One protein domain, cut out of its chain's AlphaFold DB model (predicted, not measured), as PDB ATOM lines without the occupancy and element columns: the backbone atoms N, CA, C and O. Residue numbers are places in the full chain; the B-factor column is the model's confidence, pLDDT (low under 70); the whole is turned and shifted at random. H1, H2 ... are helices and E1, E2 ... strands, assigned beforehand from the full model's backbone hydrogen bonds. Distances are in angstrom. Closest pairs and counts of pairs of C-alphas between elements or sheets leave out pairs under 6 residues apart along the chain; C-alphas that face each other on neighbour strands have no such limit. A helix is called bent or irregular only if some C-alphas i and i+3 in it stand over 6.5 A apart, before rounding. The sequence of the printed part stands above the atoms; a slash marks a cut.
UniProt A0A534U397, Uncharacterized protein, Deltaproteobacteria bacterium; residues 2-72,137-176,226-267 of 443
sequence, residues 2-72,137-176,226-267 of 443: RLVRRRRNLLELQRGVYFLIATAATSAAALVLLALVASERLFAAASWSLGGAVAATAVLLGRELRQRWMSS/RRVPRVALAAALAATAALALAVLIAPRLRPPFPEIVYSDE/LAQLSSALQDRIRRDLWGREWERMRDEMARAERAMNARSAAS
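This is residues 2 to 72, 137 to 176 and 226 to 267 of the 443 residues of an uncharacterized protein of Deltaproteobacteria bacterium (UniProt A0A534U397). Three long helices lie side by side, H1 between H2 and H3, and H4 crosses one end of all three. Past H4, H5 and the thin stretch with E1 lengthen the rod, and residues 257 to 267 of H5 stick out. The printed part has 153 residues, with helices H1, H2, H3, strand E1, then helices H4 and H5; it is mostly helix. It is extended, with a radius of gyration of the C-alphas of 22.9 A and spans of 83 by 28 by 21 A.

H1, residues 2 to 37, is 52.4 A long, from C-alpha 2 at (10.354, 46.216, 62.912). H2, residues 40 to 68, is 41.4 A, and H3, residues 141 to 163, 33.4 A. H3 is irregular: C-alphas 159 and 162 are 7.0 A apart. E1 is residues 170 to 173, H4 residues 226 to 242. H5, residues 244 to 267, is 34.7 A and ends at C-alpha 267 (1.085, -33.954, 84.596).

H1 and H2 form a helical hairpin at a shallow tilt of 7 degrees; the closest C-alphas, of Ala 35 and Phe 43, are 6.3 A apart. H1 touches H3, running the same way at 19 degrees, a shallow tilt; C-alphas 22 and 147 are closest at 4.2 A. H2 and H3 are apart. H4, the hub, is about perpendicular to H1 at 84 degrees, touching residues 32 to 36 alone; C-alphas 35 and 234 are closest at 5.3 A. It touches residues 40 to 47 of H2 alone, with C-alphas 44 and 230 closest at 5.1 A, and residues 158 to 162 of H3 alone, with C-alphas 162 and 242 closest at 6.3 A. H4 and H5 only just touch, only at the corner, with 3 pairs of C-alphas within 8 A; the closest, 239 and 246, are 5.9 A apart. E1 pairs with no named strand. Each O i to N i+4 pair is within hydrogen-bond range in H1, H2, H4 and H5; in H3, 17 of 19.

The two C-alphas farthest apart, of Arg 2 and Ser 267, are 83.6 A apart. Residues 73 to 136 and 177 to 225 are not printed; the gaps are 20.5 A and 38.9 A between C-alphas. Of the links printed whole, H1 to H2 and H4 to H5 are tight and H3 to E1 is short. Mean pLDDT of the printed part is 76.9; residues under 70 include 162 to 176 and 263 to 267.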
ATOM      1  N   ARG A   2       9.684  47.536  62.778       83.69
ATOM      2  CA  ARG A   2      10.354  46.216  62.912       83.69
ATOM      3  C   ARG A   2      10.486  45.735  64.367       83.69
ATOM      4  O   ARG A   2      10.190  44.583  64.658       83.69
ATOM      5  N   LEU A   3      10.860  46.632  65.283       82.75
ATOM      6  CA  LEU A   3      10.954  46.328  66.718       82.75
ATOM      7  C   LEU A   3       9.595  46.010  67.363       82.75
ATOM      8  O   LEU A   3       9.526  45.111  68.190       82.75
ATOM      9  N   VAL A   4       8.519  46.700  66.966       81.81
ATOM     10  CA  VAL A   4       7.150  46.441  67.458       81.81
ATOM     11  C   VAL A   4       6.702  45.041  67.038       81.81
ATOM     12  O   VAL A   4       6.290  44.254  67.886       81.81
ATOM     13  N   ARG A   5       6.894  44.696  65.756       85.69
ATOM     14  CA  ARG A   5       6.621  43.356  65.215       85.69
ATOM     15  C   ARG A   5       7.418  42.276  65.942       85.69
ATOM     16  O   ARG A   5       6.831  41.315  66.424       85.69
ATOM     17  N   ARG A   6       8.744  42.443  66.063       84.62
ATOM     18  CA  ARG A   6       9.610  41.475  66.763       84.62
ATOM     19  C   ARG A   6       9.166  41.259  68.205       84.62
ATOM     20  O   ARG A   6       9.041  40.120  68.629       84.62
ATOM     21  N   ARG A   7       8.900  42.337  68.948       85.81
ATOM     22  CA  ARG A   7       8.481  42.247  70.355       85.81
ATOM     23  C   ARG A   7       7.128  41.566  70.513       85.81
ATOM     24  O   ARG A   7       6.989  40.728  71.394       85.81
ATOM     25  N   ARG A   8       6.152  41.889  69.661       84.19
ATOM     26  CA  ARG A   8       4.838  41.243  69.705       84.19
ATOM     27  C   ARG A   8       4.920  39.761  69.350       84.19
ATOM     28  O   ARG A   8       4.410  38.942  70.102       84.19
ATOM     29  N   ASN A   9       5.593  39.421  68.252       87.62
ATOM     30  CA  ASN A   9       5.733  38.025  67.835       87.62
ATOM     31  C   ASN A   9       6.496  37.206  68.885       87.62
ATOM     32  O   ASN A   9       6.140  36.063  69.137       87.62
ATOM     33  N   LEU A  10       7.495  37.801  69.549       86.38
ATOM     34  CA  LEU A  10       8.220  37.155  70.642       86.38
ATOM     35  C   LEU A  10       7.337  36.910  71.874       86.38
ATOM     36  O   LEU A  10       7.460  35.860  72.492       86.38
ATOM     37  N   LEU A  11       6.428  37.828  72.216       84.25
ATOM     38  CA  LEU A  11       5.470  37.611  73.309       84.25
ATOM     39  C   LEU A  11       4.474  36.487  72.994       84.25
ATOM     40  O   LEU A  11       4.207  35.656  73.863       84.25
ATOM     41  N   GLU A  12       3.947  36.435  71.770       86.12
ATOM     42  CA  GLU A  12       3.048  35.349  71.347       86.12
ATOM     43  C   GLU A  12       3.784  34.003  71.285       86.12
ATOM     44  O   GLU A  12       3.250  32.990  71.732       86.12
ATOM     45  N   LEU A  13       5.044  33.999  70.835       86.81
ATOM     46  CA  LEU A  13       5.897  32.812  70.862       86.81
ATOM     47  C   LEU A  13       6.134  32.328  72.299       86.81
ATOM     48  O   LEU A  13       5.922  31.156  72.587       86.81
ATOM     49  N   GLN A  14       6.519  33.224  73.216       87.50
ATOM     50  CA  GLN A  14       6.707  32.888  74.632       87.50
ATOM     51  C   GLN A  14       5.433  32.300  75.239       87.50
ATOM     52  O   GLN A  14       5.488  31.280  75.919       87.50
ATOM     53  N   ARG A  15       4.274  32.907  74.961       85.88
ATOM     54  CA  ARG A  15       2.979  32.394  75.414       85.88
ATOM     55  C   ARG A  15       2.730  30.976  74.894       85.88
ATOM     56  O   ARG A  15       2.398  30.111  75.698       85.88
ATOM     57  N   GLY A  16       2.917  30.737  73.596       84.81
ATOM     58  CA  GLY A  16       2.747  29.415  72.984       84.81
ATOM     59  C   GLY A  16       3.679  28.362  73.588       84.81
ATOM     60  O   GLY A  16       3.224  27.280  73.946       84.81
ATOM     61  N   VAL A  17       4.956  28.706  73.788       87.75
ATOM     62  CA  VAL A  17       5.954  27.812  74.400       87.75
ATOM     63  C   VAL A  17       5.579  27.453  75.838       87.75
ATOM     64  O   VAL A  17       5.608  26.279  76.193       87.75
ATOM     65  N   TYR A  18       5.175  28.421  76.666       87.81
ATOM     66  CA  TYR A  18       4.764  28.126  78.043       87.81
ATOM     67  C   TYR A  18       3.514  27.243  78.108       87.81
ATOM     68  O   TYR A  18       3.453  26.352  78.952       87.81
ATOM     69  N   PHE A  19       2.541  27.444  77.212       86.06
ATOM     70  CA  PHE A  19       1.380  26.554  77.136       86.06
ATOM     71  C   PHE A  19       1.762  25.142  76.694       86.06
ATOM     72  O   PHE A  19       1.277  24.197  77.305       86.06
ATOM     73  N   LEU A  20       2.666  24.989  75.720       87.56
ATOM     74  CA  LEU A  20       3.176  23.675  75.312       87.56
ATOM     75  C   LEU A  20       3.875  22.946  76.464       87.56
ATOM     76  O   LEU A  20       3.614  21.765  76.689       87.56
ATOM     77  N   ILE A  21       4.714  23.654  77.226       87.00
ATOM     78  CA  ILE A  21       5.371  23.100  78.419       87.00
ATOM     79  C   ILE A  21       4.321  22.663  79.444       87.00
ATOM     80  O   ILE A  21       4.402  21.552  79.960       87.00
ATOM     81  N   ALA A  22       3.318  23.502  79.720       87.31
ATOM     82  CA  ALA A  22       2.260  23.173  80.670       87.31
ATOM     83  C   ALA A  22       1.461  21.935  80.234       87.31
ATOM     84  O   ALA A  22       1.241  21.036  81.046       87.31
ATOM     85  N   THR A  23       1.070  21.846  78.959       87.25
ATOM     86  CA  THR A  23       0.338  20.685  78.432       87.25
ATOM     87  C   THR A  23       1.178  19.415  78.478       87.25
ATOM     88  O   THR A  23       0.673  18.390  78.917       87.25
ATOM     89  N   ALA A  24       2.458  19.493  78.101       83.69
ATOM     90  CA  ALA A  24       3.361  18.345  78.099       83.69
ATOM     91  C   ALA A  24       3.682  17.854  79.519       83.69
ATOM     92  O   ALA A  24       3.701  16.655  79.773       83.69
ATOM     93  N   ALA A  25       3.905  18.767  80.468       84.88
ATOM     94  CA  ALA A  25       4.157  18.400  81.859       84.88
ATOM     95  C   ALA A  25       2.911  17.795  82.522       84.88
ATOM     96  O   ALA A  25       3.019  16.810  83.247       84.88
ATOM     97  N   THR A  26       1.723  18.342  82.238       84.44
ATOM     98  CA  THR A  26       0.458  17.814  82.773       84.44
ATOM     99  C   THR A  26       0.149  16.434  82.196       84.44
ATOM    100  O   THR A  26      -0.234  15.536  82.943       84.44
ATOM    101  N   SER A  27       0.350  16.230  80.888       83.50
ATOM    102  CA  SER A  27       0.153  14.917  80.273       83.50
ATOM    103  C   SER A  27       1.163  13.895  80.787       83.50
ATOM    104  O   SER A  27       0.774  12.785  81.132       83.50
ATOM    105  N   ALA A  28       2.434  14.274  80.935       81.50
ATOM    106  CA  ALA A  28       3.442  13.414  81.548       81.50
ATOM    107  C   ALA A  28       3.066  13.024  82.987       81.50
ATOM    108  O   ALA A  28       3.183  11.858  83.352       81.50
ATOM    109  N   ALA A  29       2.561  13.967  83.790       83.88
ATOM    110  CA  ALA A  29       2.137  13.688  85.161       83.88
ATOM    111  C   ALA A  29       0.968  12.694  85.194       83.88
ATOM    112  O   ALA A  29       0.984  11.747  85.980       83.88
ATOM    113  N   ALA A  30      -0.013  12.873  84.304       83.25
ATOM    114  CA  ALA A  30      -1.132  11.951  84.156       83.25
ATOM    115  C   ALA A  30      -0.669  10.553  83.717       83.25
ATOM    116  O   ALA A  30      -1.106   9.571  84.307       83.25
ATOM    117  N   LEU A  31       0.258  10.451  82.753       82.88
ATOM    118  CA  LEU A  31       0.830   9.166  82.329       82.88
ATOM    119  C   LEU A  31       1.577   8.468  83.461       82.88
ATOM    120  O   LEU A  31       1.422   7.265  83.620       82.88
ATOM    121  N   VAL A  32       2.364   9.198  84.256       81.31
ATOM    122  CA  VAL A  32       3.072   8.618  85.406       81.31
ATOM    123  C   VAL A  32       2.076   8.055  86.416       81.31
ATOM    124  O   VAL A  32       2.202   6.902  86.809       81.31
ATOM    125  N   LEU A  33       1.055   8.825  86.804       79.94
ATOM    126  CA  LEU A  33       0.039   8.350  87.751       79.94
ATOM    127  C   LEU A  33      -0.739   7.153  87.201       79.94
ATOM    128  O   LEU A  33      -0.952   6.171  87.911       79.94
ATOM    129  N   LEU A  34      -1.119   7.208  85.926       80.00
ATOM    130  CA  LEU A  34      -1.857   6.135  85.284       80.00
ATOM    131  C   LEU A  34      -1.010   4.864  85.144       80.00
ATOM    132  O   LEU A  34      -1.514   3.775  85.394       80.00
ATOM    133  N   ALA A  35       0.280   4.986  84.821       78.31
ATOM    134  CA  ALA A  35       1.189   3.845  84.738       78.31
ATOM    135  C   ALA A  35       1.267   3.082  86.067       78.31
ATOM    136  O   ALA A  35       1.408   1.858  86.073       78.31
ATOM    137  N   LEU A  36       1.170   3.794  87.190       74.56
ATOM    138  CA  LEU A  36       1.278   3.216  88.528       74.56
ATOM    139  C   LEU A  36      -0.024   2.549  88.987       74.56
ATOM    140  O   LEU A  36       0.046   1.530  89.664       74.56
ATOM    141  N   VAL A  37      -1.186   3.091  88.603       72.81
ATOM    142  CA  VAL A  37      -2.495   2.680  89.148       72.81
ATOM    143  C   VAL A  37      -3.321   1.816  88.184       72.81
ATOM    144  O   VAL A  37      -4.090   0.978  88.643       72.81
ATOM    145  N   ALA A  38      -3.189   1.989  86.868       70.88
ATOM    146  CA  ALA A  38      -4.082   1.363  85.891       70.88
ATOM    147  C   ALA A  38      -3.606  -0.016  85.396       70.88
ATOM    148  O   ALA A  38      -2.403  -0.313  85.362       70.88
ATOM    149  N   SER A  39      -4.571  -0.832  84.953       65.69
ATOM    150  CA  SER A  39      -4.341  -2.056  84.178       65.69
ATOM    151  C   SER A  39      -3.752  -1.732  82.796       65.69
ATOM    152  O   SER A  39      -3.869  -0.609  82.301       65.69
ATOM    153  N   GLU A  40      -3.088  -2.703  82.162       71.31
ATOM    154  CA  GLU A  40      -2.367  -2.496  80.893       71.31
ATOM    155  C   GLU A  40      -3.282  -2.001  79.763       71.31
ATOM    156  O   GLU A  40      -2.905  -1.119  78.993       71.31
ATOM    157  N   ARG A  41      -4.524  -2.504  79.702       71.38
ATOM    158  CA  ARG A  41      -5.516  -2.107  78.688       71.38
ATOM    159  C   ARG A  41      -5.985  -0.663  78.876       71.38
ATOM    160  O   ARG A  41      -6.032   0.099  77.910       71.38
ATOM    161  N   LEU A  42      -6.279  -0.266  80.116       74.50
ATOM    162  CA  LEU A  42      -6.644   1.115  80.445       74.50
ATOM    163  C   LEU A  42      -5.478   2.074  80.197       74.50
ATOM    164  O   LEU A  42      -5.683   3.171  79.675       74.50
ATOM    165  N   PHE A  43      -4.254   1.654  80.518       75.88
ATOM    166  CA  PHE A  43      -3.057   2.439  80.244       75.88
ATOM    167  C   PHE A  43      -2.839   2.640  78.741       75.88
ATOM    168  O   PHE A  43      -2.590   3.769  78.308       75.88
ATOM    169  N   ALA A  44      -3.004   1.589  77.935       77.06
ATOM    170  CA  ALA A  44      -2.908   1.662  76.482       77.06
ATOM    171  C   ALA A  44      -3.898   2.682  75.903       77.06
ATOM    172  O   ALA A  44      -3.477   3.672  75.297       77.06
ATOM    173  N   ALA A  45      -5.196   2.513  76.171       78.25
ATOM    174  CA  ALA A  45      -6.245   3.395  75.653       78.25
ATOM    175  C   ALA A  45      -6.070   4.859  76.105       78.25
ATOM    176  O   ALA A  45      -6.195   5.808  75.319       78.25
ATOM    177  N   ALA A  46      -5.730   5.066  77.376       79.12
ATOM    178  CA  ALA A  46      -5.507   6.395  77.924       79.12
ATOM    179  C   ALA A  46      -4.234   7.057  77.375       79.12
ATOM    180  O   ALA A  46      -4.231   8.260  77.131       79.12
ATOM    181  N   SER A  47      -3.156   6.303  77.143       82.25
ATOM    182  CA  SER A  47      -1.916   6.865  76.598       82.25
ATOM    183  C   SER A  47      -2.103   7.397  75.174       82.25
ATOM    184  O   SER A  47      -1.641   8.499  74.866       82.25
ATOM    185  N   TRP A  48      -2.867   6.683  74.343       83.38
ATOM    186  CA  TRP A  48      -3.185   7.095  72.976       83.38
ATOM    187  C   TRP A  48      -4.154   8.270  72.926       83.38
ATOM    188  O   TRP A  48      -3.899   9.242  72.212       83.38
ATOM    189  N   SER A  49      -5.222   8.239  73.724       82.38
ATOM    190  CA  SER A  49      -6.151   9.374  73.826       82.38
ATOM    191  C   SER A  49      -5.462  10.635  74.351       82.38
ATOM    192  O   SER A  49      -5.673  11.725  73.811       82.38
ATOM    193  N   LEU A  50      -4.570  10.504  75.336       85.31
ATOM    194  CA  LEU A  50      -3.798  11.624  75.866       85.31
ATOM    195  C   LEU A  50      -2.769  12.135  74.849       85.31
ATOM    196  O   LEU A  50      -2.632  13.347  74.680       85.31
ATOM    197  N   GLY A  51      -2.088  11.239  74.131       81.75
ATOM    198  CA  GLY A  51      -1.190  11.594  73.030       81.75
ATOM    199  C   GLY A  51      -1.914  12.356  71.917       81.75
ATOM    200  O   GLY A  51      -1.468  13.429  71.505       81.75
ATOM    201  N   GLY A  52      -3.082  11.861  71.501       85.88
ATOM    202  CA  GLY A  52      -3.953  12.515  70.525       85.88
ATOM    203  C   GLY A  52      -4.435  13.889  70.995       85.88
ATOM    204  O   GLY A  52      -4.358  14.861  70.242       85.88
ATOM    205  N   ALA A  53      -4.848  14.011  72.259       85.88
ATOM    206  CA  ALA A  53      -5.254  15.286  72.846       85.88
ATOM    207  C   ALA A  53      -4.099  16.301  72.870       85.88
ATOM    208  O   ALA A  53      -4.288  17.461  72.493       85.88
ATOM    209  N   VAL A  54      -2.886  15.885  73.248       88.50
ATOM    210  CA  VAL A  54      -1.693  16.752  73.232       88.50
ATOM    211  C   VAL A  54      -1.365  17.200  71.806       88.50
ATOM    212  O   VAL A  54      -1.150  18.394  71.584       88.50
ATOM    213  N   ALA A  55      -1.394  16.287  70.833       87.69
ATOM    214  CA  ALA A  55      -1.157  16.610  69.426       87.69
ATOM    215  C   ALA A  55      -2.201  17.604  68.886       87.69
ATOM    216  O   ALA A  55      -1.838  18.626  68.299       87.69
ATOM    217  N   ALA A  56      -3.488  17.373  69.156       89.06
ATOM    218  CA  ALA A  56      -4.565  18.287  68.778       89.06
ATOM    219  C   ALA A  56      -4.379  19.676  69.409       89.06
ATOM    220  O   ALA A  56      -4.515  20.701  68.734       89.06
ATOM    221  N   THR A  57      -3.994  19.726  70.686       87.25
ATOM    222  CA  THR A  57      -3.736  20.986  71.395       87.25
ATOM    223  C   THR A  57      -2.548  21.733  70.786       87.25
ATOM    224  O   THR A  57      -2.627  22.946  70.583       87.25
ATOM    225  N   ALA A  58      -1.474  21.027  70.416       86.50
ATOM    226  CA  ALA A  58      -0.319  21.608  69.737       86.50
ATOM    227  C   ALA A  58      -0.684  22.183  68.357       86.50
ATOM    228  O   ALA A  58      -0.266  23.296  68.026       86.50
ATOM    229  N   VAL A  59      -1.518  21.486  67.579       89.88
ATOM    230  CA  VAL A  59      -2.021  21.975  66.282       89.88
ATOM    231  C   VAL A  59      -2.880  23.227  66.461       89.88
ATOM    232  O   VAL A  59      -2.692  24.210  65.740       89.88
ATOM    233  N   LEU A  60      -3.787  23.237  67.442       89.06
ATOM    234  CA  LEU A  60      -4.617  24.404  67.747       89.06
ATOM    235  C   LEU A  60      -3.771  25.604  68.189       89.06
ATOM    236  O   LEU A  60      -3.977  26.707  67.682       89.06
ATOM    237  N   LEU A  61      -2.781  25.390  69.060       87.75
ATOM    238  CA  LEU A  61      -1.817  26.413  69.480       87.75
ATOM    239  C   LEU A  61      -1.005  26.945  68.296       87.75
ATOM    240  O   LEU A  61      -0.846  28.158  68.162       87.75
ATOM    241  N   GLY A  62      -0.536  26.070  67.404       84.75
ATOM    242  CA  GLY A  62       0.166  26.462  66.180       84.75
ATOM    243  C   GLY A  62      -0.720  27.280  65.238       84.75
ATOM    244  O   GLY A  62      -0.283  28.293  64.684       84.75
ATOM    245  N   ARG A  63      -1.998  26.903  65.106       89.00
ATOM    246  CA  ARG A  63      -2.985  27.648  64.315       89.00
ATOM    247  C   ARG A  63      -3.270  29.018  64.918       89.00
ATOM    248  O   ARG A  63      -3.267  30.004  64.183       89.00
ATOM    249  N   GLU A  64      -3.477  29.100  66.231       87.81
ATOM    250  CA  GLU A  64      -3.637  30.377  66.932       87.81
ATOM    251  C   GLU A  64      -2.398  31.258  66.772       87.81
ATOM    252  O   GLU A  64      -2.528  32.449  66.486       87.81
ATOM    253  N   LEU A  65      -1.202  30.685  66.919       87.25
ATOM    254  CA  LEU A  65       0.054  31.406  66.753       87.25
ATOM    255  C   LEU A  65       0.164  31.969  65.338       87.25
ATOM    256  O   LEU A  65       0.491  33.141  65.186       87.25
ATOM    257  N   ARG A  66      -0.173  31.176  64.313       86.19
ATOM    258  CA  ARG A  66      -0.205  31.621  62.913       86.19
ATOM    259  C   ARG A  66      -1.223  32.738  62.689       86.19
ATOM    260  O   ARG A  66      -0.896  33.718  62.030       86.19
ATOM    261  N   GLN A  67      -2.428  32.620  63.248       84.25
ATOM    262  CA  GLN A  67      -3.471  33.648  63.140       84.25
ATOM    263  C   GLN A  67      -3.088  34.950  63.852       84.25
ATOM    264  O   GLN A  67      -3.425  36.036  63.386       84.25
ATOM    265  N   ARG A  68      -2.384  34.854  64.981       82.81
ATOM    266  CA  ARG A  68      -1.922  36.008  65.764       82.81
ATOM    267  C   ARG A  68      -0.564  36.536  65.303       82.81
ATOM    268  O   ARG A  68      -0.130  37.587  65.783       82.81
ATOM    269  N   TRP A  69       0.101  35.839  64.382       86.31
ATOM    270  CA  TRP A  69       1.408  36.221  63.875       86.31
ATOM    271  C   TRP A  69       1.312  37.520  63.087       86.31
ATOM    272  O   TRP A  69       0.577  37.632  62.107       86.31
ATOM    273  N   MET A  70       2.093  38.516  63.491       85.94
ATOM    274  CA  MET A  70       2.042  39.820  62.851       85.94
ATOM    275  C   MET A  70       2.916  39.842  61.590       85.94
ATOM    276  O   MET A  70       4.153  39.737  61.665       85.94
ATOM    277  N   SER A  71       2.268  39.983  60.431       85.31
ATOM    278  CA  SER A  71       2.922  40.226  59.139       85.31
ATOM    279  C   SER A  71       3.477  41.652  59.069       85.31
ATOM    280  O   SER A  71       3.119  42.498  59.883       85.31
ATOM    281  N   SER A  72       4.378  41.937  58.121       80.81
ATOM    282  CA  SER A  72       4.886  43.301  57.889       80.81
ATOM    283  C   SER A  72       3.776  44.291  57.553       80.81
ATOM    284  O   SER A  72       3.835  45.436  57.997       80.81
ATOM    285  N   ARG A 137       6.725  45.160  77.864       63.94
ATOM    286  CA  ARG A 137       7.324  43.870  78.239       63.94
ATOM    287  C   ARG A 137       6.646  43.371  79.516       63.94
ATOM    288  O   ARG A 137       7.084  43.671  80.621       63.94
ATOM    289  N   ARG A 138       5.540  42.653  79.371       68.12
ATOM    290  CA  ARG A 138       4.923  41.891  80.451       68.12
ATOM    291  C   ARG A 138       5.125  40.429  80.119       68.12
ATOM    292  O   ARG A 138       4.631  39.956  79.103       68.12
ATOM    293  N   VAL A 139       5.868  39.740  80.979       71.12
ATOM    294  CA  VAL A 139       5.944  38.280  80.945       71.12
ATOM    295  C   VAL A 139       4.507  37.751  81.030       71.12
ATOM    296  O   VAL A 139       3.735  38.274  81.846       71.12
ATOM    297  N   PRO A 140       4.105  36.772  80.203       79.75
ATOM    298  CA  PRO A 140       2.775  36.179  80.272       79.75
ATOM    299  C   PRO A 140       2.630  35.375  81.576       79.75
ATOM    300  O   PRO A 140       2.803  34.162  81.600       79.75
ATOM    301  N   ARG A 141       2.321  36.073  82.681       81.25
ATOM    302  CA  ARG A 141       2.313  35.528  84.051       81.25
ATOM    303  C   ARG A 141       1.419  34.305  84.197       81.25
ATOM    304  O   ARG A 141       1.805  33.372  84.875       81.25
ATOM    305  N   VAL A 142       0.259  34.307  83.540       82.38
ATOM    306  CA  VAL A 142      -0.687  33.182  83.584       82.38
ATOM    307  C   VAL A 142      -0.092  31.940  82.923       82.38
ATOM    308  O   VAL A 142      -0.156  30.861  83.495       82.38
ATOM    309  N   ALA A 143       0.534  32.092  81.752       81.69
ATOM    310  CA  ALA A 143       1.152  30.970  81.048       81.69
ATOM    311  C   ALA A 143       2.371  30.433  81.817       81.69
ATOM    312  O   ALA A 143       2.545  29.226  81.939       81.69
ATOM    313  N   LEU A 144       3.171  31.330  82.403       81.44
ATOM    314  CA  LEU A 144       4.293  30.957  83.262       81.44
ATOM    315  C   LEU A 144       3.828  30.255  84.547       81.44
ATOM    316  O   LEU A 144       4.388  29.228  84.908       81.44
ATOM    317  N   ALA A 145       2.791  30.766  85.216       86.12
ATOM    318  CA  ALA A 145       2.226  30.144  86.410       86.12
ATOM    319  C   ALA A 145       1.650  28.756  86.103       86.12
ATOM    320  O   ALA A 145       1.881  27.831  86.870       86.12
ATOM    321  N   ALA A 146       0.971  28.590  84.963       82.62
ATOM    322  CA  ALA A 146       0.484  27.290  84.510       82.62
ATOM    323  C   ALA A 146       1.634  26.302  84.253       82.62
ATOM    324  O   ALA A 146       1.563  25.158  84.690       82.62
ATOM    325  N   ALA A 147       2.717  26.744  83.605       83.75
ATOM    326  CA  ALA A 147       3.897  25.908  83.383       83.75
ATOM    327  C   ALA A 147       4.582  25.503  84.703       83.75
ATOM    328  O   ALA A 147       4.936  24.338  84.882       83.75
ATOM    329  N   LEU A 148       4.728  26.436  85.651       87.06
ATOM    330  CA  LEU A 148       5.278  26.143  86.979       87.06
ATOM    331  C   LEU A 148       4.378  25.194  87.779       87.06
ATOM    332  O   LEU A 148       4.873  24.248  88.381       87.06
ATOM    333  N   ALA A 149       3.062  25.399  87.756       86.38
ATOM    334  CA  ALA A 149       2.115  24.518  88.433       86.38
ATOM    335  C   ALA A 149       2.138  23.099  87.842       86.38
ATOM    336  O   ALA A 149       2.185  22.127  88.591       86.38
ATOM    337  N   ALA A 150       2.173  22.969  86.512       84.31
ATOM    338  CA  ALA A 150       2.224  21.675  85.835       84.31
ATOM    339  C   ALA A 150       3.540  20.925  86.098       84.31
ATOM    340  O   ALA A 150       3.535  19.723  86.347       84.31
ATOM    341  N   THR A 151       4.674  21.631  86.091       83.00
ATOM    342  CA  THR A 151       5.978  21.032  86.423       83.00
ATOM    343  C   THR A 151       6.070  20.628  87.893       83.00
ATOM    344  O   THR A 151       6.585  19.553  88.193       83.00
ATOM    345  N   ALA A 152       5.507  21.422  88.808       84.31
ATOM    346  CA  ALA A 152       5.390  21.047  90.215       84.31
ATOM    347  C   ALA A 152       4.485  19.818  90.412       84.31
ATOM    348  O   ALA A 152       4.836  18.924  91.178       84.31
ATOM    349  N   ALA A 153       3.363  19.733  89.691       83.38
ATOM    350  CA  ALA A 153       2.476  18.570  89.721       83.38
ATOM    351  C   ALA A 153       3.170  17.301  89.201       83.38
ATOM    352  O   ALA A 153       3.048  16.246  89.818       83.38
ATOM    353  N   LEU A 154       3.951  17.406  88.120       79.88
ATOM    354  CA  LEU A 154       4.777  16.304  87.618       79.88
ATOM    355  C   LEU A 154       5.809  15.852  88.658       79.88
ATOM    356  O   LEU A 154       5.923  14.660  88.930       79.88
ATOM    357  N   ALA A 155       6.532  16.792  89.272       82.25
ATOM    358  CA  ALA A 155       7.500  16.472  90.318       82.25
ATOM    359  C   ALA A 155       6.830  15.785  91.521       82.25
ATOM    360  O   ALA A 155       7.350  14.805  92.048       82.25
ATOM    361  N   LEU A 156       5.648  16.258  91.919       83.12
ATOM    362  CA  LEU A 156       4.858  15.668  92.995       83.12
ATOM    363  C   LEU A 156       4.364  14.257  92.640       83.12
ATOM    364  O   LEU A 156       4.442  13.367  93.483       83.12
ATOM    365  N   ALA A 157       3.932  14.018  91.399       79.00
ATOM    366  CA  ALA A 157       3.557  12.685  90.924       79.00
ATOM    367  C   ALA A 157       4.736  11.699  91.007       79.00
ATOM    368  O   ALA A 157       4.579  10.595  91.523       79.00
ATOM    369  N   VAL A 158       5.930  12.122  90.581       79.88
ATOM    370  CA  VAL A 158       7.161  11.315  90.684       79.88
ATOM    371  C   VAL A 158       7.542  11.054  92.146       79.88
ATOM    372  O   VAL A 158       7.927   9.941  92.488       79.88
ATOM    373  N   LEU A 159       7.392  12.043  93.031       80.75
ATOM    374  CA  LEU A 159       7.689  11.893  94.462       80.75
ATOM    375  C   LEU A 159       6.717  10.955  95.191       80.75
ATOM    376  O   LEU A 159       7.112  10.284  96.143       80.75
ATOM    377  N   ILE A 160       5.449  10.913  94.775       81.00
ATOM    378  CA  ILE A 160       4.425  10.041  95.367       81.00
ATOM    379  C   ILE A 160       4.476   8.627  94.764       81.00
ATOM    380  O   ILE A 160       4.030   7.679  95.409       81.00
ATOM    381  N   ALA A 161       5.086   8.453  93.587       72.56
ATOM    382  CA  ALA A 161       5.170   7.174  92.883       72.56
ATOM    383  C   ALA A 161       5.634   5.970  93.733       72.56
ATOM    384  O   ALA A 161       5.021   4.905  93.619       72.56
ATOM    385  N   PRO A 162       6.629   6.090  94.636       69.69
ATOM    386  CA  PRO A 162       7.047   4.973  95.487       69.69
ATOM    387  C   PRO A 162       5.978   4.542  96.503       69.69
ATOM    388  O   PRO A 162       6.002   3.408  96.974       69.69
ATOM    389  N   ARG A 163       5.044   5.435  96.864       67.56
ATOM    390  CA  ARG A 163       3.964   5.162  97.828       67.56
ATOM    391  C   ARG A 163       2.716   4.554  97.196       67.56
ATOM    392  O   ARG A 163       1.937   3.942  97.913       67.56
ATOM    393  N   LEU A 164       2.538   4.688  95.883       64.31
ATOM    394  CA  LEU A 164       1.414   4.116  95.126       64.31
ATOM    395  C   LEU A 164       1.673   2.664  94.692       64.31
ATOM    396  O   LEU A 164       1.147   2.197  93.687       64.31
ATOM    397  N   ARG A 165       2.524   1.955  95.435       63.50
ATOM    398  CA  ARG A 165       2.875   0.563  95.172       63.50
ATOM    399  C   ARG A 165       1.630  -0.327  95.336       63.50
ATOM    400  O   ARG A 165       1.006  -0.253  96.397       63.50
ATOM    401  N   PRO A 166       1.296  -1.203  94.372       60.03
ATOM    402  CA  PRO A 166       0.327  -2.258  94.636       60.03
ATOM    403  C   PRO A 166       0.889  -3.196  95.724       60.03
ATOM    404  O   PRO A 166       2.078  -3.536  95.676       60.03
ATOM    405  N   PRO A 167       0.094  -3.587  96.738       56.31
ATOM    406  CA  PRO A 167       0.533  -4.575  97.718       56.31
ATOM    407  C   PRO A 167       0.902  -5.877  96.996       56.31
ATOM    408  O   PRO A 167       0.251  -6.249  96.021       56.31
ATOM    409  N   PHE A 168       1.967  -6.544  97.455       48.84
ATOM    410  CA  PHE A 168       2.377  -7.832  96.895       48.84
ATOM    411  C   PHE A 168       1.184  -8.794  96.921       48.84
ATOM    412  O   PHE A 168       0.608  -8.976  97.997       48.84
ATOM    413  N   PRO A 169       0.802  -9.395  95.781       54.47
ATOM    414  CA  PRO A 169      -0.255 -10.385  95.789       54.47
ATOM    415  C   PRO A 169       0.216 -11.590  96.602       54.47
ATOM    416  O   PRO A 169       1.299 -12.129  96.369       54.47
ATOM    417  N   GLU A 170      -0.589 -12.008  97.574       43.12
ATOM    418  CA  GLU A 170      -0.336 -13.238  98.317       43.12
ATOM    419  C   GLU A 170      -0.551 -14.411  97.349       43.12
ATOM    420  O   GLU A 170      -1.671 -14.663  96.894       43.12
ATOM    421  N   ILE A 171       0.536 -15.087  96.968       53.25
ATOM    422  CA  ILE A 171       0.481 -16.274  96.111       53.25
ATOM    423  C   ILE A 171       0.110 -17.453  97.008       53.25
ATOM    424  O   ILE A 171       0.945 -17.949  97.768       53.25
ATOM    425  N   VAL A 172      -1.147 -17.888  96.937       50.34
ATOM    426  CA  VAL A 172      -1.643 -19.039  97.697       50.34
ATOM    427  C   VAL A 172      -1.735 -20.233  96.761       50.34
ATOM    428  O   VAL A 172      -2.487 -20.234  95.790       50.34
ATOM    429  N   TYR A 173      -0.938 -21.255  97.052       51.22
ATOM    430  CA  TYR A 173      -0.977 -22.527  96.343       51.22
ATOM    431  C   TYR A 173      -2.091 -23.385  96.943       51.22
ATOM    432  O   TYR A 173      -2.067 -23.652  98.145       51.22
ATOM    433  N   SER A 174      -3.064 -23.794  96.130       46.41
ATOM    434  CA  SER A 174      -4.113 -24.729  96.541       46.41
ATOM    435  C   SER A 174      -3.958 -26.042  95.780       46.41
ATOM    436  O   SER A 174      -3.940 -26.054  94.551       46.41
ATOM    437  N   ASP A 175      -3.885 -27.152  96.511       45.25
ATOM    438  CA  ASP A 175      -3.802 -28.499  95.928       45.25
ATOM    439  C   ASP A 175      -5.160 -29.003  95.397       45.25
ATOM    440  O   ASP A 175      -5.229 -30.012  94.696       45.25
ATOM    441  N   GLU A 176      -6.245 -28.283  95.692       45.44
ATOM    442  CA  GLU A 176      -7.607 -28.622  95.289       45.44
ATOM    443  C   GLU A 176      -8.005 -27.850  94.013       45.44
ATOM    444  O   GLU A 176      -7.747 -26.643  93.930       45.44
ATOM    445  N   LEU A 226       0.468  -1.494  69.006       72.06
ATOM    446  CA  LEU A 226       0.202  -0.305  69.821       72.06
ATOM    447  C   LEU A 226       0.007  -0.675  71.302       72.06
ATOM    448  O   LEU A 226       0.506   0.027  72.193       72.06
ATOM    449  N   ALA A 227      -0.642  -1.805  71.580       74.62
ATOM    450  CA  ALA A 227      -0.744  -2.383  72.917       74.62
ATOM    451  C   ALA A 227       0.635  -2.806  73.453       74.62
ATOM    452  O   ALA A 227       0.983  -2.458  74.579       74.62
ATOM    453  N   GLN A 228       1.472  -3.451  72.635       77.00
ATOM    454  CA  GLN A 228       2.846  -3.818  73.011       77.00
ATOM    455  C   GLN A 228       3.734  -2.598  73.305       77.00
ATOM    456  O   GLN A 228       4.554  -2.630  74.221       77.00
ATOM    457  N   LEU A 229       3.590  -1.503  72.553       78.94
ATOM    458  CA  LEU A 229       4.348  -0.271  72.801       78.94
ATOM    459  C   LEU A 229       3.935   0.410  74.111       78.94
ATOM    460  O   LEU A 229       4.791   0.895  74.854       78.94
ATOM    461  N   SER A 230       2.634   0.449  74.401       76.44
ATOM    462  CA  SER A 230       2.120   1.046  75.636       76.44
ATOM    463  C   SER A 230       2.465   0.210  76.869       76.44
ATOM    464  O   SER A 230       2.911   0.782  77.865       76.44
ATOM    465  N   SER A 231       2.392  -1.122  76.791       74.31
ATOM    466  CA  SER A 231       2.850  -1.998  77.876       74.31
ATOM    467  C   SER A 231       4.359  -1.868  78.106       74.31
ATOM    468  O   SER A 231       4.794  -1.672  79.241       74.31
ATOM    469  N   ALA A 232       5.169  -1.826  77.042       77.88
ATOM    470  CA  ALA A 232       6.613  -1.606  77.150       77.88
ATOM    471  C   ALA A 232       6.966  -0.246  77.787       77.88
ATOM    472  O   ALA A 232       7.922  -0.150  78.569       77.88
ATOM    473  N   LEU A 233       6.201   0.808  77.478       78.06
ATOM    474  CA  LEU A 233       6.345   2.126  78.097       78.06
ATOM    475  C   LEU A 233       5.956   2.096  79.582       78.06
ATOM    476  O   LEU A 233       6.697   2.630  80.409       78.06
ATOM    477  N   GLN A 234       4.840   1.452  79.930       78.25
ATOM    478  CA  GLN A 234       4.384   1.298  81.312       78.25
ATOM    479  C   GLN A 234       5.417   0.554  82.161       78.25
ATOM    480  O   GLN A 234       5.799   1.020  83.237       78.25
ATOM    481  N   ASP A 235       5.942  -0.552  81.639       76.38
ATOM    482  CA  ASP A 235       6.979  -1.353  82.284       76.38
ATOM    483  C   ASP A 235       8.288  -0.595  82.456       76.38
ATOM    484  O   ASP A 235       9.030  -0.831  83.412       76.38
ATOM    485  N   ARG A 236       8.612   0.301  81.523       78.94
ATOM    486  CA  ARG A 236       9.776   1.177  81.651       78.94
ATOM    487  C   ARG A 236       9.568   2.212  82.752       78.94
ATOM    488  O   ARG A 236      10.442   2.354  83.597       78.94
ATOM    489  N   ILE A 237       8.406   2.865  82.794       77.75
ATOM    490  CA  ILE A 237       8.064   3.840  83.842       77.75
ATOM    491  C   ILE A 237       8.094   3.174  85.227       77.75
ATOM    492  O   ILE A 237       8.695   3.711  86.157       77.75
ATOM    493  N   ARG A 238       7.506   1.980  85.362       79.44
ATOM    494  CA  ARG A 238       7.507   1.204  86.612       79.44
ATOM    495  C   ARG A 238       8.911   0.762  87.018       79.44
ATOM    496  O   ARG A 238       9.274   0.917  88.181       79.44
ATOM    497  N   ARG A 239       9.723   0.272  86.075       75.75
ATOM    498  CA  ARG A 239      11.140  -0.048  86.324       75.75
ATOM    499  C   ARG A 239      11.930   1.153  86.816       75.75
ATOM    500  O   ARG A 239      12.639   1.027  87.805       75.75
ATOM    501  N   ASP A 240      11.807   2.294  86.150       75.94
ATOM    502  CA  ASP A 240      12.604   3.477  86.479       75.94
ATOM    503  C   ASP A 240      12.179   4.086  87.830       75.94
ATOM    504  O   ASP A 240      13.024   4.588  88.570       75.94
ATOM    505  N   LEU A 241      10.891   4.001  88.196       75.25
ATOM    506  CA  LEU A 241      10.360   4.564  89.448       75.25
ATOM    507  C   LEU A 241      10.451   3.622  90.658       75.25
ATOM    508  O   LEU A 241      10.640   4.094  91.779       75.25
ATOM    509  N   TRP A 242      10.313   2.309  90.466       75.94
ATOM    510  CA  TRP A 242      10.351   1.314  91.550       75.94
ATOM    511  C   TRP A 242      11.665   0.507  91.600       75.94
ATOM    512  O   TRP A 242      11.949  -0.167  92.594       75.94
ATOM    513  N   GLY A 243      12.512   0.601  90.571       73.62
ATOM    514  CA  GLY A 243      13.882   0.080  90.548       73.62
ATOM    515  C   GLY A 243      13.997  -1.429  90.792       73.62
ATOM    516  O   GLY A 243      13.191  -2.231  90.319       73.62
ATOM    517  N   ARG A 244      15.006  -1.814  91.591       64.38
ATOM    518  CA  ARG A 244      15.360  -3.210  91.938       64.38
ATOM    519  C   ARG A 244      14.236  -4.014  92.602       64.38
ATOM    520  O   ARG A 244      14.355  -5.225  92.763       64.38
ATOM    521  N   GLU A 245      13.177  -3.368  93.075       64.19
ATOM    522  CA  GLU A 245      12.025  -4.062  93.660       64.19
ATOM    523  C   GLU A 245      11.014  -4.519  92.615       64.19
ATOM    524  O   GLU A 245      10.428  -5.589  92.774       64.19
ATOM    525  N   TRP A 246      10.868  -3.776  91.517       69.12
ATOM    526  CA  TRP A 246      10.063  -4.217  90.379       69.12
ATOM    527  C   TRP A 246      10.691  -5.428  89.686       69.12
ATOM    528  O   TRP A 246       9.991  -6.359  89.300       69.12
ATOM    529  N   GLU A 247      12.022  -5.454  89.577       70.25
ATOM    530  CA  GLU A 247      12.764  -6.614  89.064       70.25
ATOM    531  C   GLU A 247      12.541  -7.852  89.936       70.25
ATOM    532  O   GLU A 247      12.172  -8.899  89.414       70.25
ATOM    533  N   ARG A 248      12.631  -7.708  91.268       67.94
ATOM    534  CA  ARG A 248      12.342  -8.801  92.211       67.94
ATOM    535  C   ARG A 248      10.927  -9.355  92.053       67.94
ATOM    536  O   ARG A 248      10.761 -10.572  92.022       67.94
ATOM    537  N   MET A 249       9.930  -8.485  91.898       69.69
ATOM    538  CA  MET A 249       8.544  -8.910  91.687       69.69
ATOM    539  C   MET A 249       8.350  -9.619  90.341       69.69
ATOM    540  O   MET A 249       7.666 -10.640  90.281       69.69
ATOM    541  N   ARG A 250       8.985  -9.135  89.265       71.50
ATOM    542  CA  ARG A 250       8.929  -9.799  87.953       71.50
ATOM    543  C   ARG A 250       9.613 -11.162  87.979       71.50
ATOM    544  O   ARG A 250       9.098 -12.114  87.402       71.50
ATOM    545  N   ASP A 251      10.735 -11.273  88.683       75.31
ATOM    546  CA  ASP A 251      11.445 -12.538  88.851       75.31
ATOM    547  C   ASP A 251      10.631 -13.546  89.663       75.31
ATOM    548  O   ASP A 251      10.678 -14.739  89.369       75.31
ATOM    549  N   GLU A 252       9.897 -13.093  90.683       73.69
ATOM    550  CA  GLU A 252       8.971 -13.929  91.456       73.69
ATOM    551  C   GLU A 252       7.789 -14.398  90.609       73.69
ATOM    552  O   GLU A 252       7.493 -15.593  90.595       73.69
ATOM    553  N   MET A 253       7.181 -13.499  89.836       70.12
ATOM    554  CA  MET A 253       6.071 -13.829  88.942       70.12
ATOM    555  C   MET A 253       6.508 -14.804  87.836       70.12
ATOM    556  O   MET A 253       5.871 -15.835  87.634       70.12
ATOM    557  N   ALA A 254       7.666 -14.572  87.211       72.62
ATOM    558  CA  ALA A 254       8.233 -15.475  86.209       72.62
ATOM    559  C   ALA A 254       8.661 -16.830  86.804       72.62
ATOM    560  O   ALA A 254       8.627 -17.854  86.120       72.62
ATOM    561  N   ARG A 255       9.080 -16.866  88.078       72.88
ATOM    562  CA  ARG A 255       9.339 -18.121  88.804       72.88
ATOM    563  C   ARG A 255       8.044 -18.887  89.066       72.88
ATOM    564  O   ARG A 255       8.033 -20.102  88.868       72.88
ATOM    565  N   ALA A 256       6.972 -18.203  89.463       70.25
ATOM    566  CA  ALA A 256       5.658 -18.812  89.651       70.25
ATOM    567  C   ALA A 256       5.109 -19.386  88.333       70.25
ATOM    568  O   ALA A 256       4.675 -20.537  88.303       70.25
ATOM    569  N   GLU A 257       5.232 -18.645  87.231       71.38
ATOM    570  CA  GLU A 257       4.822 -19.088  85.894       71.38
ATOM    571  C   GLU A 257       5.649 -20.288  85.401       71.38
ATOM    572  O   GLU A 257       5.106 -21.288  84.933       71.38
ATOM    573  N   ARG A 258       6.975 -20.266  85.581       74.44
ATOM    574  CA  ARG A 258       7.828 -21.424  85.260       74.44
ATOM    575  C   ARG A 258       7.474 -22.655  86.094       74.44
ATOM    576  O   ARG A 258       7.467 -23.763  85.564       74.44
ATOM    577  N   ALA A 259       7.145 -22.475  87.373       72.81
ATOM    578  CA  ALA A 259       6.695 -23.564  88.236       72.81
ATOM    579  C   ALA A 259       5.310 -24.112  87.833       72.81
ATOM    580  O   ALA A 259       5.036 -25.292  88.067       72.81
ATOM    581  N   MET A 260       4.456 -23.284  87.223       64.62
ATOM    582  CA  MET A 260       3.186 -23.695  86.618       64.62
ATOM    583  C   MET A 260       3.426 -24.514  85.342       64.62
ATOM    584  O   MET A 260       2.918 -25.629  85.226       64.62
ATOM    585  N   ASN A 261       4.276 -24.020  84.438       69.75
ATOM    586  CA  ASN A 261       4.594 -24.682  83.167       69.75
ATOM    587  C   ASN A 261       5.347 -26.011  83.353       69.75
ATOM    588  O   ASN A 261       5.119 -26.973  82.623       69.75
ATOM    589  N   ALA A 262       6.219 -26.109  84.360       71.56
ATOM    590  CA  ALA A 262       6.896 -27.363  84.687       71.56
ATOM    591  C   ALA A 262       5.922 -28.427  85.230       71.56
ATOM    592  O   ALA A 262       6.052 -29.608  84.906       71.56
ATOM    593  N   ARG A 263       4.924 -28.023  86.027       62.34
ATOM    594  CA  ARG A 263       3.913 -28.940  86.581       62.34
ATOM    595  C   ARG A 263       2.873 -29.368  85.553       62.34
ATOM    596  O   ARG A 263       2.502 -30.540  85.533       62.34
ATOM    597  N   SER A 264       2.466 -28.478  84.648       61.91
ATOM    598  CA  SER A 264       1.616 -28.859  83.515       61.91
ATOM    599  C   SER A 264       2.328 -29.872  82.607       61.91
ATOM    600  O   SER A 264       1.738 -30.893  82.256       61.91
ATOM    601  N   ALA A 265       3.623 -29.683  82.333       64.44
ATOM    602  CA  ALA A 265       4.434 -30.642  81.583       64.44
ATOM    603  C   ALA A 265       4.598 -32.000  82.301       64.44
ATOM    604  O   ALA A 265       4.505 -33.044  81.655       64.44
ATOM    605  N   ALA A 266       4.789 -32.011  83.627       60.72
ATOM    606  CA  ALA A 266       4.882 -33.242  84.422       60.72
ATOM    607  C   ALA A 266       3.557 -34.032  84.429       60.72
ATOM    608  O   ALA A 266       3.547 -35.221  84.117       60.72
ATOM    609  N   SER A 267       2.430 -33.350  84.652       58.97
ATOM    610  CA  SER A 267       1.085 -33.954  84.596       58.97
ATOM    611  C   SER A 267       0.688 -34.451  83.194       58.97
ATOM    612  O   SER A 267      -0.139 -35.352  83.047       58.97
TER     613      SER A 267